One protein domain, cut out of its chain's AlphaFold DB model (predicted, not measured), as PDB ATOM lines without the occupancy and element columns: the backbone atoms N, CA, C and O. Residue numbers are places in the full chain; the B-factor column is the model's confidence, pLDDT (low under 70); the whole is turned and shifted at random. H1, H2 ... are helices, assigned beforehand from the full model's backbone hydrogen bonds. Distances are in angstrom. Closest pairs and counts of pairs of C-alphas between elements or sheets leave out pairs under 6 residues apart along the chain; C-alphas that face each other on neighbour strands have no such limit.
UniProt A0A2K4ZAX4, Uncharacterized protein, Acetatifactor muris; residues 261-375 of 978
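AT A GLANCE: This is residues 261 to 375 of the 978 residues of an uncharacterized protein of Acetatifactor muris (UniProt A0A2K4ZAX4). Two long helices, H5 and H7, run side by side in opposite ways; H2 packs on both toward one end, giving a bundle of three, and H3 packs crosswise on both toward the other end. H4 packs beside H2, H1 sits at the end where H7 finishes, and the chain between H5 and H7 loops out beyond the opposite end with H6, residues 344 to 350 sticking out. The printed part has 115 residues with seven named helices, H1 to H7 in order along the chain, and no named strand: the class is all helix. The whole is only just compact, close to loose, with a radius of gyration of the C-alphas of 15.9 A and spans of 48 by 31 by 18 A.

IN THESE COORDINATES: Find C-alpha 261 at (-76.560, 45.852, 15.826), where H1 begins; it runs to residue 267. Next come H2, residues 269 to 281, 17.9 A long, H3, residues 286 to 295, 14.4 A, and H4, residues 307 to 313. Look for C-alpha 316 at (-92.360, 54.969, 12.076): from there H5, residues 316 to 338, runs 32.6 A. H6 holds residues 348 to 354, and H7, residues 357 to 375, runs 28.1 A to C-alpha 375 at (-83.727, 49.718, 21.191).

HOW THE PARTS SIT: Start at Val 331 and Lys 363, whose C-alphas, 5.9 A apart, are the closest of H5 and H7; these helices touch at a shallow tilt of 29 degrees, opposite ways. H2 touches H7 at Ala 276 and Ile 369, closest C-alphas 6.6 A apart, at a shallow tilt of 14 degrees, opposite ways. It touches H5 at Ser 270 and Ile 316, 6.7 A between these closest C-alphas. H3 touches H7 about perpendicular, at 73 degrees, the closest C-alphas being Val 288 and Ser 359, 5.4 A. H3 also touches H5, with C-alphas 292 and 337 closest at 5.4 A. H4 touches H2, with C-alphas 277 and 308 closest at 6.1 A. H4 and H5 form a helical hairpin and only just touch, with 3 pairs of C-alphas within 8 A, the closest being Ala 311 and Thr 319, 5.4 A. H1 touches H7 at Tyr 266 and Phe 375, closest C-alphas 4.8 A apart. H6 and H7 meet only through their link. Every O i to N i+4 pair is within hydrogen-bond range in H1, H3, H4, H5 and H6; H2 has 8 of 9 and H7 14 of 15.

THE WHOLE: The C-alphas of Glu 313 and Gly 345, the two farthest apart, are 50.5 A from each other. The printed part has no cut, and the link from H3 to H4, 11 residues, is long. Check the B-factor column at residues 339 to 359, which are under 70; the mean pLDDT of the printed part is 82.8.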
ATOM      1  N   GLU A 261     -75.246  45.887  16.475       90.50
ATOM      2  CA  GLU A 261     -76.560  45.852  15.826       90.50
ATOM      3  C   GLU A 261     -77.609  46.591  16.669       90.50
ATOM      4  O   GLU A 261     -78.191  47.565  16.200       90.50
ATOM      5  N   ASN A 262     -77.720  46.277  17.960       92.94
ATOM      6  CA  ASN A 262     -78.573  46.991  18.915       92.94
ATOM      7  C   ASN A 262     -78.312  48.507  18.932       92.94
ATOM      8  O   ASN A 262     -79.238  49.314  19.014       92.94
ATOM      9  N   PHE A 263     -77.049  48.922  18.818       93.94
ATOM     10  CA  PHE A 263     -76.674  50.333  18.715       93.94
ATOM     11  C   PHE A 263     -77.089  50.982  17.386       93.94
ATOM     12  O   PHE A 263     -77.397  52.178  17.350       93.94
ATOM     13  N   ARG A 264     -77.134  50.216  16.294       93.62
ATOM     14  CA  ARG A 264     -77.674  50.678  15.012       93.62
ATOM     15  C   ARG A 264     -79.188  50.874  15.093       93.62
ATOM     16  O   ARG A 264     -79.652  51.957  14.741       93.62
ATOM     17  N   TYR A 265     -79.925  49.918  15.673       93.94
ATOM     18  CA  TYR A 265     -81.347  50.103  16.001       93.94
ATOM     19  C   TYR A 265     -81.540  51.344  16.880       93.94
ATOM     20  O   TYR A 265     -82.337  52.223  16.575       93.94
ATOM     21  N   TYR A 266     -80.725  51.500  17.922       94.50
ATOM     22  CA  TYR A 266     -80.774  52.669  18.793       94.50
ATOM     23  C   TYR A 266     -80.529  54.002  18.069       94.50
ATOM     24  O   TYR A 266     -81.075  55.007  18.501       94.50
ATOM     25  N   THR A 267     -79.748  54.084  16.993       93.44
ATOM     26  CA  THR A 267     -79.353  55.388  16.414       93.44
ATOM     27  C   THR A 267     -80.009  55.730  15.083       93.44
ATOM     28  O   THR A 267     -80.151  56.915  14.789       93.44
ATOM     29  N   GLU A 268     -80.477  54.744  14.316       92.44
ATOM     30  CA  GLU A 268     -81.081  54.961  12.995       92.44
ATOM     31  C   GLU A 268     -82.429  54.227  12.839       92.44
ATOM     32  O   GLU A 268     -82.539  53.276  12.058       92.44
ATOM     33  N   PRO A 269     -83.486  54.667  13.555       89.12
ATOM     34  CA  PRO A 269     -84.763  53.960  13.584       89.12
ATOM     35  C   PRO A 269     -85.381  53.726  12.206       89.12
ATOM     36  O   PRO A 269     -85.861  52.633  11.932       89.12
ATOM     37  N   SER A 270     -85.315  54.710  11.306       87.88
ATOM     38  CA  SER A 270     -85.955  54.631   9.988       87.88
ATOM     39  C   SER A 270     -85.394  53.500   9.121       87.88
ATOM     40  O   SER A 270     -86.152  52.789   8.465       87.88
ATOM     41  N   LEU A 271     -84.069  53.304   9.119       92.00
ATOM     42  CA  LEU A 271     -83.440  52.247   8.324       92.00
ATOM     43  C   LEU A 271     -83.638  50.873   8.967       92.00
ATOM     44  O   LEU A 271     -83.954  49.909   8.273       92.00
ATOM     45  N   PHE A 272     -83.447  50.779  10.284       93.56
ATOM     46  CA  PHE A 272     -83.482  49.495  10.982       93.56
ATOM     47  C   PHE A 272     -84.906  48.992  11.228       93.56
ATOM     48  O   PHE A 272     -85.115  47.786  11.284       93.56
ATOM     49  N   LEU A 273     -85.911  49.874  11.265       93.12
ATOM     50  CA  LEU A 273     -87.310  49.449  11.234       93.12
ATOM     51  C   LEU A 273     -87.663  48.833   9.878       93.12
ATOM     52  O   LEU A 273     -88.311  47.793   9.836       93.12
ATOM     53  N   LYS A 274     -87.191  49.433   8.777       92.81
ATOM     54  CA  LYS A 274     -87.364  48.862   7.437       92.81
ATOM     55  C   LYS A 274     -86.710  47.481   7.334       92.81
ATOM     56  O   LYS A 274     -87.349  46.550   6.860       92.81
ATOM     57  N   LYS A 275     -85.479  47.341   7.839       94.94
ATOM     58  CA  LYS A 275     -84.777  46.051   7.932       94.94
ATOM     59  C   LYS A 275     -85.605  45.018   8.702       94.94
ATOM     60  O   LYS A 275     -85.825  43.929   8.194       94.94
ATOM     61  N   ALA A 276     -86.103  45.370   9.887       94.75
ATOM     62  CA  ALA A 276     -86.885  44.450  10.708       94.75
ATOM     63  C   ALA A 276     -88.213  44.037  10.046       94.75
ATOM     64  O   ALA A 276     -88.629  42.887  10.155       94.75
ATOM     65  N   VAL A 277     -88.871  44.956   9.332       94.94
ATOM     66  CA  VAL A 277     -90.060  44.666   8.516       94.94
ATOM     67  C   VAL A 277     -89.737  43.646   7.420       94.94
ATOM     68  O   VAL A 277     -90.428  42.634   7.326       94.94
ATOM     69  N   GLU A 278     -88.662  43.868   6.656       93.62
ATOM     70  CA  GLU A 278     -88.201  42.953   5.598       93.62
ATOM     71  C   GLU A 278     -87.802  41.576   6.161       93.62
ATOM     72  O   GLU A 278     -88.115  40.540   5.572       93.62
ATOM     73  N   GLU A 279     -87.136  41.543   7.320       93.44
ATOM     74  CA  GLU A 279     -86.740  40.301   7.989       93.44
ATOM     75  C   GLU A 279     -87.955  39.478   8.415       93.44
ATOM     76  O   GLU A 279     -88.010  38.288   8.111       93.44
ATOM     77  N   VAL A 280     -88.945  40.098   9.067       93.62
ATOM     78  CA  VAL A 280     -90.148  39.405   9.549       93.62
ATOM     79  C   VAL A 280     -91.026  38.922   8.395       93.62
ATOM     80  O   VAL A 280     -91.553  37.809   8.458       93.62
ATOM     81  N   GLU A 281     -91.162  39.717   7.333       91.88
ATOM     82  CA  GLU A 281     -91.872  39.323   6.110       91.88
ATOM     83  C   GLU A 281     -91.217  38.098   5.444       91.88
ATOM     84  O   GLU A 281     -91.907  37.208   4.943       91.88
ATOM     85  N   GLY A 282     -89.884  38.009   5.491       89.25
ATOM     86  CA  GLY A 282     -89.107  36.910   4.915       89.25
ATOM     87  C   GLY A 282     -89.140  35.588   5.695       89.25
ATOM     88  O   GLY A 282     -88.642  34.576   5.190       89.25
ATOM     89  N   ILE A 283     -89.705  35.548   6.909       90.31
ATOM     90  CA  ILE A 283     -89.734  34.329   7.734       90.31
ATOM     91  C   ILE A 283     -90.736  33.321   7.162       90.31
ATOM     92  O   ILE A 283     -91.935  33.576   7.059       90.31
ATOM     93  N   ASN A 284     -90.275  32.099   6.881       86.88
ATOM     94  CA  ASN A 284     -91.175  31.012   6.504       86.88
ATOM     95  C   ASN A 284     -91.906  30.446   7.739       86.88
ATOM     96  O   ASN A 284     -91.326  29.744   8.571       86.88
ATOM     97  N   LEU A 285     -93.211  30.716   7.810       89.38
ATOM     98  CA  LEU A 285     -94.094  30.334   8.914       89.38
ATOM     99  C   LEU A 285     -94.858  29.015   8.697       89.38
ATOM    100  O   LEU A 285     -95.690  28.660   9.531       89.38
ATOM    101  N   ASP A 286     -94.629  28.272   7.610       85.25
ATOM    102  CA  ASP A 286     -95.466  27.122   7.237       85.25
ATOM    103  C   ASP A 286     -95.504  26.026   8.307       85.25
ATOM    104  O   ASP A 286     -96.575  25.519   8.651       85.25
ATOM    105  N   ALA A 287     -94.340  25.646   8.837       79.75
ATOM    106  CA  ALA A 287     -94.234  24.606   9.859       79.75
ATOM    107  C   ALA A 287     -94.906  25.035  11.173       79.75
ATOM    108  O   ALA A 287     -95.707  24.289  11.736       79.75
ATOM    109  N   VAL A 288     -94.677  26.279  11.596       84.06
ATOM    110  CA  VAL A 288     -95.289  26.860  12.796       84.06
ATOM    111  C   VAL A 288     -96.808  26.974  12.644       84.06
ATOM    112  O   VAL A 288     -97.565  26.617  13.544       84.06
ATOM    113  N   ASN A 289     -97.296  27.399  11.480       88.25
ATOM    114  CA  ASN A 289     -98.727  27.474  11.204       88.25
ATOM    115  C   ASN A 289     -99.389  26.090  11.170       88.25
ATOM    116  O   ASN A 289    -100.530  25.958  11.619       88.25
ATOM    117  N   LYS A 290     -98.695  25.047  10.690       83.19
ATOM    118  CA  LYS A 290     -99.159  23.652  10.800       83.19
ATOM    119  C   LYS A 290     -99.239  23.199  12.259       83.19
ATOM    120  O   LYS A 290    -100.245  22.601  12.629       83.19
ATOM    121  N   LEU A 291     -98.242  23.526  13.085       80.69
ATOM    122  CA  LEU A 291     -98.249  23.238  14.524       80.69
ATOM    123  C   LEU A 291     -99.460  23.890  15.220       80.69
ATOM    124  O   LEU A 291    -100.247  23.211  15.881       80.69
ATOM    125  N   ILE A 292     -99.645  25.199  15.019       82.81
ATOM    126  CA  ILE A 292    -100.717  25.985  15.649       82.81
ATOM    127  C   ILE A 292    -102.096  25.456  15.234       82.81
ATOM    128  O   ILE A 292    -102.930  25.140  16.085       82.81
ATOM    129  N   THR A 293    -102.331  25.311  13.927       83.44
ATOM    130  CA  THR A 293    -103.628  24.851  13.401       83.44
ATOM    131  C   THR A 293    -103.890  23.367  13.663       83.44
ATOM    132  O   THR A 293    -105.046  22.972  13.797       83.44
ATOM    133  N   GLY A 294    -102.836  22.554  13.800       77.25
ATOM    134  CA  GLY A 294    -102.923  21.150  14.197       77.25
ATOM    135  C   GLY A 294    -103.437  20.966  15.627       77.25
ATOM    136  O   GLY A 294    -104.246  20.072  15.868       77.25
ATOM    137  N   LYS A 295    -103.030  21.836  16.566       74.44
ATOM    138  CA  LYS A 295    -103.541  21.837  17.950       74.44
ATOM    139  C   LYS A 295    -104.894  22.539  18.088       74.44
ATOM    140  O   LYS A 295    -105.752  22.067  18.833       74.44
ATOM    141  N   ASN A 296    -105.105  23.653  17.387       77.19
ATOM    142  CA  ASN A 296    -106.371  24.384  17.408       77.19
ATOM    143  C   ASN A 296    -106.757  24.879  16.001       77.19
ATOM    144  O   ASN A 296    -106.335  25.961  15.593       77.19
ATOM    145  N   PRO A 297    -107.638  24.162  15.279       79.94
ATOM    146  CA  PRO A 297    -108.054  24.536  13.923       79.94
ATOM    147  C   PRO A 297    -108.789  25.881  13.819       79.94
ATOM    148  O   PRO A 297    -108.975  26.390  12.719       79.94
ATOM    149  N   LYS A 298    -109.259  26.436  14.947       82.69
ATOM    150  CA  LYS A 298    -109.935  27.742  15.005       82.69
ATOM    151  C   LYS A 298    -108.970  28.905  15.243       82.69
ATOM    152  O   LYS A 298    -109.399  30.054  15.164       82.69
ATOM    153  N   GLU A 299    -107.709  28.628  15.568       81.88
ATOM    154  CA  GLU A 299    -106.705  29.662  15.798       81.88
ATOM    155  C   GLU A 299    -106.267  30.270  14.453       81.88
ATOM    156  O   GLU A 299    -105.941  29.526  13.521       81.88
ATOM    157  N   PRO A 300    -106.253  31.606  14.309       85.44
ATOM    158  CA  PRO A 300    -105.809  32.237  13.076       85.44
ATOM    159  C   PRO A 300    -104.304  32.045  12.880       85.44
ATOM    160  O   PRO A 300    -103.516  32.246  13.816       85.44
ATOM    161  N   LYS A 301    -103.931  31.705  11.638       88.75
ATOM    162  CA  LYS A 301    -102.540  31.584  11.190       88.75
ATOM    163  C   LYS A 301    -101.767  32.876  11.459       88.75
ATOM    164  O   LYS A 301    -102.333  33.968  11.434       88.75
ATOM    165  N   LEU A 302    -100.480  32.722  11.738       90.94
ATOM    166  CA  LEU A 302     -99.518  33.812  11.755       90.94
ATOM    167  C   LEU A 302     -99.258  34.269  10.320       90.94
ATOM    168  O   LEU A 302     -99.066  33.428   9.438       90.94
ATOM    169  N   ASP A 303     -99.261  35.581  10.123       90.69
ATOM    170  CA  ASP A 303     -99.030  36.240   8.843       90.69
ATOM    171  C   ASP A 303     -98.433  37.632   9.093       90.69
ATOM    172  O   ASP A 303     -98.881  38.355   9.991       90.69
ATOM    173  N   PHE A 304     -97.408  37.965   8.316       93.00
ATOM    174  CA  PHE A 304     -96.734  39.262   8.321       93.00
ATOM    175  C   PHE A 304     -96.622  39.866   6.915       93.00
ATOM    176  O   PHE A 304     -95.994  40.905   6.765       93.00
ATOM    177  N   SER A 305     -97.221  39.252   5.892       88.94
ATOM    178  CA  SER A 305     -97.090  39.701   4.498       88.94
ATOM    179  C   SER A 305     -97.626  41.116   4.242       88.94
ATOM    180  O   SER A 305     -97.184  41.785   3.319       88.94
ATOM    181  N   ASP A 306     -98.538  41.608   5.081       91.38
ATOM    182  CA  ASP A 306     -99.118  42.951   4.994       91.38
ATOM    183  C   ASP A 306     -98.306  44.024   5.741       91.38
ATOM    184  O   ASP A 306     -98.645  45.207   5.678       91.38
ATOM    185  N   ILE A 307     -97.261  43.648   6.488       91.94
ATOM    186  CA  ILE A 307     -96.547  44.596   7.355       91.94
ATOM    187  C   ILE A 307     -95.693  45.587   6.559       91.94
ATOM    188  O   ILE A 307     -95.553  46.736   6.980       91.94
ATOM    189  N   ALA A 308     -95.176  45.175   5.399       91.25
ATOM    190  CA  ALA A 308     -94.431  46.040   4.492       91.25
ATOM    191  C   ALA A 308     -95.333  47.105   3.856       91.25
ATOM    192  O   ALA A 308     -94.995  48.291   3.874       91.25
ATOM    193  N   ASP A 309     -96.515  46.700   3.383       92.06
ATOM    194  CA  ASP A 309     -97.527  47.619   2.859       92.06
ATOM    195  C   ASP A 309     -97.979  48.598   3.951       92.06
ATOM    196  O   ASP A 309     -97.968  49.812   3.739       92.06
ATOM    197  N   PHE A 310     -98.263  48.094   5.160       91.88
ATOM    198  CA  PHE A 310     -98.616  48.933   6.308       91.88
ATOM    199  C   PHE A 310     -97.533  49.979   6.607       91.88
ATOM    200  O   PHE A 310     -97.850  51.161   6.751       91.88
ATOM    201  N   ALA A 311     -96.265  49.561   6.653       90.31
ATOM    202  CA  ALA A 311     -95.128  50.440   6.923       90.31
ATOM    203  C   ALA A 311     -94.937  51.528   5.854       90.31
ATOM    204  O   ALA A 311     -94.424  52.601   6.158       90.31
ATOM    205  N   SER A 312     -95.345  51.267   4.610       89.50
ATOM    206  CA  SER A 312     -95.253  52.243   3.518       89.50
ATOM    207  C   SER A 312     -96.287  53.372   3.616       89.50
ATOM    208  O   SER A 312     -96.056  54.462   3.090       89.50
ATOM    209  N   GLU A 313     -97.403  53.130   4.310       90.75
ATOM    210  CA  GLU A 313     -98.534  54.061   4.428       90.75
ATOM    211  C   GLU A 313     -98.593  54.796   5.780       90.75
ATOM    212  O   GLU A 313     -99.351  55.755   5.924       90.75
ATOM    213  N   HIS A 314     -97.810  54.360   6.773       92.00
ATOM    214  CA  HIS A 314     -97.900  54.828   8.159       92.00
ATOM    215  C   HIS A 314     -96.581  55.410   8.678       92.00
ATOM    216  O   HIS A 314     -95.523  55.292   8.063       92.00
ATOM    217  N   THR A 315     -96.642  56.066   9.841       89.50
ATOM    218  CA  THR A 315     -95.448  56.615  10.495       89.50
ATOM    219  C   THR A 315     -94.551  55.509  11.063       89.50
ATOM    220  O   THR A 315     -94.961  54.353  11.220       89.50
ATOM    221  N   ILE A 316     -93.309  55.870  11.402       87.06
ATOM    222  CA  ILE A 316     -92.360  54.969  12.076       87.06
ATOM    223  C   ILE A 316     -92.947  54.506  13.410       87.06
ATOM    224  O   ILE A 316     -92.862  53.328  13.749       87.06
ATOM    225  N   GLU A 317     -93.564  55.422  14.151       88.44
ATOM    226  CA  GLU A 317     -94.148  55.179  15.463       88.44
ATOM    227  C   GLU A 317     -95.335  54.206  15.385       88.44
ATOM    228  O   GLU A 317     -95.381  53.237  16.148       88.44
ATOM    229  N   ASP A 318     -96.241  54.404  14.422       91.69
ATOM    230  CA  ASP A 318     -97.393  53.520  14.204       91.69
ATOM    231  C   ASP A 318     -96.946  52.112  13.787       91.69
ATOM    232  O   ASP A 318     -97.416  51.099  14.316       91.69
ATOM    233  N   THR A 319     -95.998  52.042  12.850       92.19
ATOM    234  CA  THR A 319     -95.435  50.783  12.346       92.19
ATOM    235  C   THR A 319     -94.750  50.006  13.460       92.19
ATOM    236  O   THR A 319     -94.977  48.805  13.617       92.19
ATOM    237  N   LEU A 320     -93.955  50.698  14.275       91.25
ATOM    238  CA  LEU A 320     -93.284  50.133  15.434       91.25
ATOM    239  C   LEU A 320     -94.283  49.537  16.434       91.25
ATOM    240  O   LEU A 320     -94.111  48.400  16.880       91.25
ATOM    241  N   GLU A 321     -95.342  50.275  16.775       92.25
ATOM    242  CA  GLU A 321     -96.363  49.806  17.714       92.25
ATOM    243  C   GLU A 321     -97.077  48.546  17.200       92.25
ATOM    244  O   GLU A 321     -97.274  47.582  17.953       92.25
ATOM    245  N   VAL A 322     -97.454  48.530  15.919       94.19
ATOM    246  CA  VAL A 322     -98.122  47.381  15.293       94.19
ATOM    247  C   VAL A 322     -97.194  46.173  15.234       94.19
ATOM    248  O   VAL A 322     -97.603  45.076  15.626       94.19
ATOM    249  N   LEU A 323     -95.951  46.361  14.793       94.06
ATOM    250  CA  LEU A 323     -94.975  45.285  14.658       94.06
ATOM    251  C   LEU A 323     -94.684  44.626  16.012       94.06
ATOM    252  O   LEU A 323     -94.805  43.408  16.130       94.06
ATOM    253  N   VAL A 324     -94.419  45.414  17.060       93.62
ATOM    254  CA  VAL A 324     -94.183  44.891  18.419       93.62
ATOM    255  C   VAL A 324     -95.375  44.071  18.914       93.62
ATOM    256  O   VAL A 324     -95.199  42.946  19.384       93.62
ATOM    257  N   LYS A 325     -96.605  44.584  18.767       94.12
ATOM    258  CA  LYS A 325     -97.812  43.848  19.182       94.12
ATOM    259  C   LYS A 325     -97.963  42.524  18.437       94.12
ATOM    260  O   LYS A 325     -98.367  41.531  19.050       94.12
ATOM    261  N   ARG A 326     -97.670  42.499  17.133       93.94
ATOM    262  CA  ARG A 326     -97.761  41.283  16.313       93.94
ATOM    263  C   ARG A 326     -96.683  40.268  16.684       93.94
ATOM    264  O   ARG A 326     -97.027  39.099  16.845       93.94
ATOM    265  N   LEU A 327     -95.440  40.701  16.891       94.69
ATOM    266  CA  LEU A 327     -94.343  39.845  17.358       94.69
ATOM    267  C   LEU A 327     -94.679  39.209  18.714       94.69
ATOM    268  O   LEU A 327     -94.697  37.983  18.831       94.69
ATOM    269  N   ASP A 328     -95.083  40.011  19.704       93.81
ATOM    270  CA  ASP A 328     -95.457  39.508  21.033       93.81
ATOM    271  C   ASP A 328     -96.668  38.551  20.974       93.81
ATOM    272  O   ASP A 328     -96.814  37.644  21.801       93.81
ATOM    273  N   ALA A 329     -97.605  38.769  20.046       92.56
ATOM    274  CA  ALA A 329     -98.741  37.872  19.835       92.56
ATOM    275  C   ALA A 329     -98.323  36.562  19.152       92.56
ATOM    276  O   ALA A 329     -98.837  35.501  19.515       92.56
ATOM    277  N   ALA A 330     -97.397  36.627  18.193       91.62
ATOM    278  CA  ALA A 330     -96.858  35.473  17.491       91.62
ATOM    279  C   ALA A 330     -96.079  34.562  18.444       91.62
ATOM    280  O   ALA A 330     -96.436  33.391  18.567       91.62
ATOM    281  N   VAL A 331     -95.122  35.106  19.205       91.06
ATOM    282  CA  VAL A 331     -94.340  34.353  20.204       91.06
ATOM    283  C   VAL A 331     -95.267  33.642  21.193       91.06
ATOM    284  O   VAL A 331     -95.192  32.424  21.350       91.06
ATOM    285  N   ARG A 332     -96.254  34.351  21.762       89.62
ATOM    286  CA  ARG A 332     -97.230  33.754  22.697       89.62
ATOM    287  C   ARG A 332     -98.081  32.642  22.081       89.62
ATOM    288  O   ARG A 332     -98.493  31.725  22.793       89.62
ATOM    289  N   LYS A 333     -98.414  32.730  20.791       88.62
ATOM    290  CA  LYS A 333     -99.145  31.666  20.083       88.62
ATOM    291  C   LYS A 333     -98.268  30.434  19.878       88.62
ATOM    292  O   LYS A 333     -98.764  29.329  20.086       88.62
ATOM    293  N   ILE A 334     -96.997  30.627  19.520       85.81
ATOM    294  CA  ILE A 334     -96.027  29.538  19.360       85.81
ATOM    295  C   ILE A 334     -95.832  28.820  20.694       85.81
ATOM    296  O   ILE A 334     -96.059  27.619  20.762       85.81
ATOM    297  N   GLU A 335     -95.574  29.550  21.779       85.00
ATOM    298  CA  GLU A 335     -95.392  28.966  23.116       85.00
ATOM    299  C   GLU A 335     -96.598  28.135  23.569       85.00
ATOM    300  O   GLU A 335     -96.456  27.013  24.051       85.00
ATOM    301  N   LYS A 336     -97.819  28.648  23.373       82.81
ATOM    302  CA  LYS A 336     -99.044  27.888  23.672       82.81
ATOM    303  C   LYS A 336     -99.169  26.631  22.814       82.81
ATOM    304  O   LYS A 336     -99.686  25.623  23.292       82.81
ATOM    305  N   ALA A 337     -98.743  26.703  21.556       77.00
ATOM    306  CA  ALA A 337     -98.738  25.572  20.645       77.00
ATOM    307  C   ALA A 337     -97.582  24.594  20.914       77.00
ATOM    308  O   ALA A 337     -97.670  23.452  20.482       77.00
ATOM    309  N   GLU A 338     -96.548  24.972  21.664       73.25
ATOM    310  CA  GLU A 338     -95.466  24.080  22.105       73.25
ATOM    311  C   GLU A 338     -95.846  23.308  23.378       73.25
ATOM    312  O   GLU A 338     -95.570  22.117  23.472       73.25
ATOM    313  N   VAL A 339     -96.591  23.906  24.315       65.56
ATOM    314  CA  VAL A 339     -97.003  23.223  25.559       65.56
ATOM    315  C   VAL A 339     -97.875  21.988  25.261       65.56
ATOM    316  O   VAL A 339     -98.957  22.100  24.670       65.56
ATOM    317  N   HIS A 340     -97.435  20.791  25.676       60.78
ATOM    318  CA  HIS A 340     -98.267  19.582  25.695       60.78
ATOM    319  C   HIS A 340     -98.763  19.287  27.123       60.78
ATOM    320  O   HIS A 340     -97.965  19.249  28.060       60.78
ATOM    321  N   PRO A 341    -100.067  19.006  27.325       51.62
ATOM    322  CA  PRO A 341    -100.599  18.582  28.627       51.62
ATOM    323  C   PRO A 341    -100.005  17.262  29.162       51.62
ATOM    324  O   PRO A 341    -100.247  16.904  30.311       51.62
ATOM    325  N   GLU A 342     -99.247  16.534  28.340       54.47
ATOM    326  CA  GLU A 342     -98.823  15.143  28.558       54.47
ATOM    327  C   GLU A 342     -97.337  15.031  28.981       54.47
ATOM    328  O   GLU A 342     -96.832  13.939  29.229       54.47
ATOM    329  N   ASP A 343     -96.640  16.169  29.135       50.69
ATOM    330  CA  ASP A 343     -95.176  16.260  29.311       50.69
ATOM    331  C   ASP A 343     -94.659  16.127  30.753       50.69
ATOM    332  O   ASP A 343     -93.451  16.277  31.011       50.69
ATOM    333  N   ALA A 344     -95.538  15.829  31.709       45.41
ATOM    334  CA  ALA A 344     -95.157  15.529  33.084       45.41
ATOM    335  C   ALA A 344     -94.508  14.129  33.167       45.41
ATOM    336  O   ALA A 344     -95.148  13.156  33.551       45.41
ATOM    337  N   GLY A 345     -93.225  14.025  32.792       51.78
ATOM    338  CA  GLY A 345     -92.419  12.804  32.957       51.78
ATOM    339  C   GLY A 345     -91.500  12.413  31.792       51.78
ATOM    340  O   GLY A 345     -90.815  11.397  31.891       51.78
ATOM    341  N   LEU A 346     -91.453  13.181  30.697       51.22
ATOM    342  CA  LEU A 346     -90.569  12.898  29.554       51.22
ATOM    343  C   LEU A 346     -89.128  13.388  29.785       51.22
ATOM    344  O   LEU A 346     -88.902  14.437  30.392       51.22
ATOM    345  N   SER A 347     -88.144  12.629  29.282       54.41
ATOM    346  CA  SER A 347     -86.728  13.021  29.300       54.41
ATOM    347  C   SER A 347     -86.454  14.183  28.338       54.41
ATOM    348  O   SER A 347     -87.156  14.371  27.342       54.41
ATOM    349  N   ARG A 348     -85.402  14.960  28.623       48.94
ATOM    350  CA  ARG A 348     -85.021  16.153  27.852       48.94
ATOM    351  C   ARG A 348     -84.730  15.839  26.374       48.94
ATOM    352  O   ARG A 348     -85.130  16.619  25.521       48.94
ATOM    353  N   GLU A 349     -84.134  14.683  26.062       46.44
ATOM    354  CA  GLU A 349     -83.906  14.247  24.671       46.44
ATOM    355  C   GLU A 349     -85.199  13.882  23.931       46.44
ATOM    356  O   GLU A 349     -85.309  14.152  22.738       46.44
ATOM    357  N   LYS A 350     -86.204  13.314  24.616       49.38
ATOM    358  CA  LYS A 350     -87.502  13.023  23.985       49.38
ATOM    359  C   LYS A 350     -88.281  14.294  23.659       49.38
ATOM    360  O   LYS A 350     -88.932  14.310  22.625       49.38
ATOM    361  N   ARG A 351     -88.176  15.351  24.473       53.53
ATOM    362  CA  ARG A 351     -88.714  16.678  24.110       53.53
ATOM    363  C   ARG A 351     -88.018  17.244  22.879       53.53
ATOM    364  O   ARG A 351     -88.693  17.585  21.924       53.53
ATOM    365  N   TYR A 352     -86.687  17.206  22.850       50.25
ATOM    366  CA  TYR A 352     -85.890  17.728  21.732       50.25
ATOM    367  C   TYR A 352     -86.135  17.002  20.394       50.25
ATOM    368  O   TYR A 352     -85.982  17.588  19.331       50.25
ATOM    369  N   LEU A 353     -86.502  15.715  20.440       49.50
ATOM    370  CA  LEU A 353     -86.875  14.909  19.267       49.50
ATOM    371  C   LEU A 353     -88.352  15.058  18.859       49.50
ATOM    372  O   LEU A 353     -88.705  14.676  17.746       49.50
ATOM    373  N   MET A 354     -89.217  15.536  19.761       50.34
ATOM    374  CA  MET A 354     -90.652  15.756  19.515       50.34
ATOM    375  C   MET A 354     -90.968  17.210  19.135       50.34
ATOM    376  O   MET A 354     -91.953  17.455  18.444       50.34
ATOM    377  N   GLU A 355     -90.136  18.158  19.564       53.94
ATOM    378  CA  GLU A 355     -90.133  19.550  19.124       53.94
ATOM    379  C   GLU A 355     -89.540  19.612  17.705       53.94
ATOM    380  O   GLU A 355     -88.365  19.310  17.498       53.94
ATOM    381  N   ASP A 356     -90.333  19.993  16.697       55.16
ATOM    382  CA  ASP A 356     -89.792  20.348  15.379       55.16
ATOM    383  C   ASP A 356     -88.796  21.501  15.595       55.16
ATOM    384  O   ASP A 356     -89.217  22.640  15.807       55.16
ATOM    385  N   GLY A 357     -87.484  21.234  15.539       59.94
ATOM    386  CA  GLY A 357     -86.428  22.230  15.804       59.94
ATOM    387  C   GLY A 357     -86.533  23.509  14.959       59.94
ATOM    388  O   GLY A 357     -85.980  24.548  15.311       59.94
ATOM    389  N   TYR A 358     -87.312  23.460  13.878       65.31
ATOM    390  CA  TYR A 358     -87.698  24.609  13.070       65.31
ATOM    391  C   TYR A 358     -88.642  25.590  13.793       65.31
ATOM    392  O   TYR A 358     -88.462  26.799  13.676       65.31
ATOM    393  N   SER A 359     -89.634  25.112  14.557       67.75
ATOM    394  CA  SER A 359     -90.574  25.987  15.286       67.75
ATOM    395  C   SER A 359     -89.861  26.778  16.379       67.75
ATOM    396  O   SER A 359     -90.075  27.983  16.512       67.75
ATOM    397  N   TYR A 360     -88.934  26.113  17.069       71.56
ATOM    398  CA  TYR A 360     -88.042  26.738  18.035       71.56
ATOM    399  C   TYR A 360     -87.173  27.804  17.354       71.56
ATOM    400  O   TYR A 360     -87.160  28.949  17.788       71.56
ATOM    401  N   ALA A 361     -86.530  27.490  16.224       79.38
ATOM    402  CA  ALA A 361     -85.728  28.467  15.482       79.38
ATOM    403  C   ALA A 361     -86.528  29.721  15.070       79.38
ATOM    404  O   ALA A 361     -86.040  30.840  15.232       79.38
ATOM    405  N   VAL A 362     -87.774  29.557  14.604       85.62
ATOM    406  CA  VAL A 362     -88.658  30.689  14.269       85.62
ATOM    407  C   VAL A 362     -89.003  31.510  15.509       85.62
ATOM    408  O   VAL A 362     -88.926  32.734  15.451       85.62
ATOM    409  N   LYS A 363     -89.345  30.867  16.633       87.69
ATOM    410  CA  LYS A 363     -89.616  31.570  17.895       87.69
ATOM    411  C   LYS A 363     -88.432  32.448  18.304       87.69
ATOM    412  O   LYS A 363     -88.628  33.639  18.518       87.69
ATOM    413  N   TYR A 364     -87.227  31.876  18.344       86.81
ATOM    414  CA  TYR A 364     -86.007  32.605  18.709       86.81
ATOM    415  C   TYR A 364     -85.733  33.773  17.765       86.81
ATOM    416  O   TYR A 364     -85.392  34.853  18.228       86.81
ATOM    417  N   THR A 365     -85.948  33.583  16.461       89.69
ATOM    418  CA  THR A 365     -85.787  34.659  15.469       89.69
ATOM    419  C   THR A 365     -86.762  35.812  15.735       89.69
ATOM    420  O   THR A 365     -86.379  36.977  15.708       89.69
ATOM    421  N   LEU A 366     -88.033  35.508  16.026       92.50
ATOM    422  CA  LEU A 366     -89.035  36.532  16.342       92.50
ATOM    423  C   LEU A 366     -88.728  37.255  17.661       92.50
ATOM    424  O   LEU A 366     -88.943  38.461  17.749       92.50
ATOM    425  N   GLU A 367     -88.246  36.533  18.675       92.12
ATOM    426  CA  GLU A 367     -87.808  37.111  19.953       92.12
ATOM    427  C   GLU A 367     -86.590  38.025  19.769       92.12
ATOM    428  O   GLU A 367     -86.602  39.139  20.282       92.12
ATOM    429  N   GLU A 368     -85.597  37.609  18.978       91.12
ATOM    430  CA  GLU A 368     -84.407  38.404  18.654       91.12
ATOM    431  C   GLU A 368     -84.787  39.720  17.964       91.12
ATOM    432  O   GLU A 368     -84.448  40.793  18.462       91.12
ATOM    433  N   ILE A 369     -85.604  39.667  16.905       93.31
ATOM    434  CA  ILE A 369     -86.089  40.876  16.216       93.31
ATOM    435  C   ILE A 369     -86.876  41.775  17.182       93.31
ATOM    436  O   ILE A 369     -86.743  43.003  17.164       93.31
ATOM    437  N   ARG A 370     -87.691  41.192  18.073       93.62
ATOM    438  CA  ARG A 370     -88.417  41.956  19.097       93.62
ATOM    439  C   ARG A 370     -87.416  42.681  20.021       93.62
ATOM    440  O   ARG A 370     -87.598  43.870  20.330       93.62
ATOM    441  N   GLU A 371     -86.401  41.980  20.510       91.19
ATOM    442  CA  GLU A 371     -85.375  42.556  21.379       91.19
ATOM    443  C   GLU A 371     -84.624  43.695  20.684       91.19
ATOM    444  O   GLU A 371     -84.497  44.769  21.273       91.19
ATOM    445  N   GLU A 372     -84.229  43.532  19.422       93.25
ATOM    446  CA  GLU A 372     -83.561  44.571  18.628       93.25
ATOM    447  C   GLU A 372     -84.438  45.823  18.457       93.25
ATOM    448  O   GLU A 372     -84.024  46.940  18.778       93.25
ATOM    449  N   ILE A 373     -85.700  45.647  18.055       93.25
ATOM    450  CA  ILE A 373     -86.677  46.737  17.894       93.25
ATOM    451  C   ILE A 373     -86.899  47.504  19.210       93.25
ATOM    452  O   ILE A 373     -87.197  48.705  19.207       93.25
ATOM    453  N   SER A 374     -86.727  46.845  20.362       91.44
ATOM    454  CA  SER A 374     -86.840  47.499  21.669       91.44
ATOM    455  C   SER A 374     -85.857  48.663  21.837       91.44
ATOM    456  O   SER A 374     -86.150  49.587  22.599       91.44
ATOM    457  N   PHE A 375     -84.743  48.677  21.094       93.81
ATOM    458  CA  PHE A 375     -83.727  49.718  21.191       93.81
ATOM    459  C   PHE A 375     -84.169  51.083  20.652       93.81
ATOM    460  O   PHE A 375     -83.589  52.101  21.042       93.81
TER     461      PHE A 375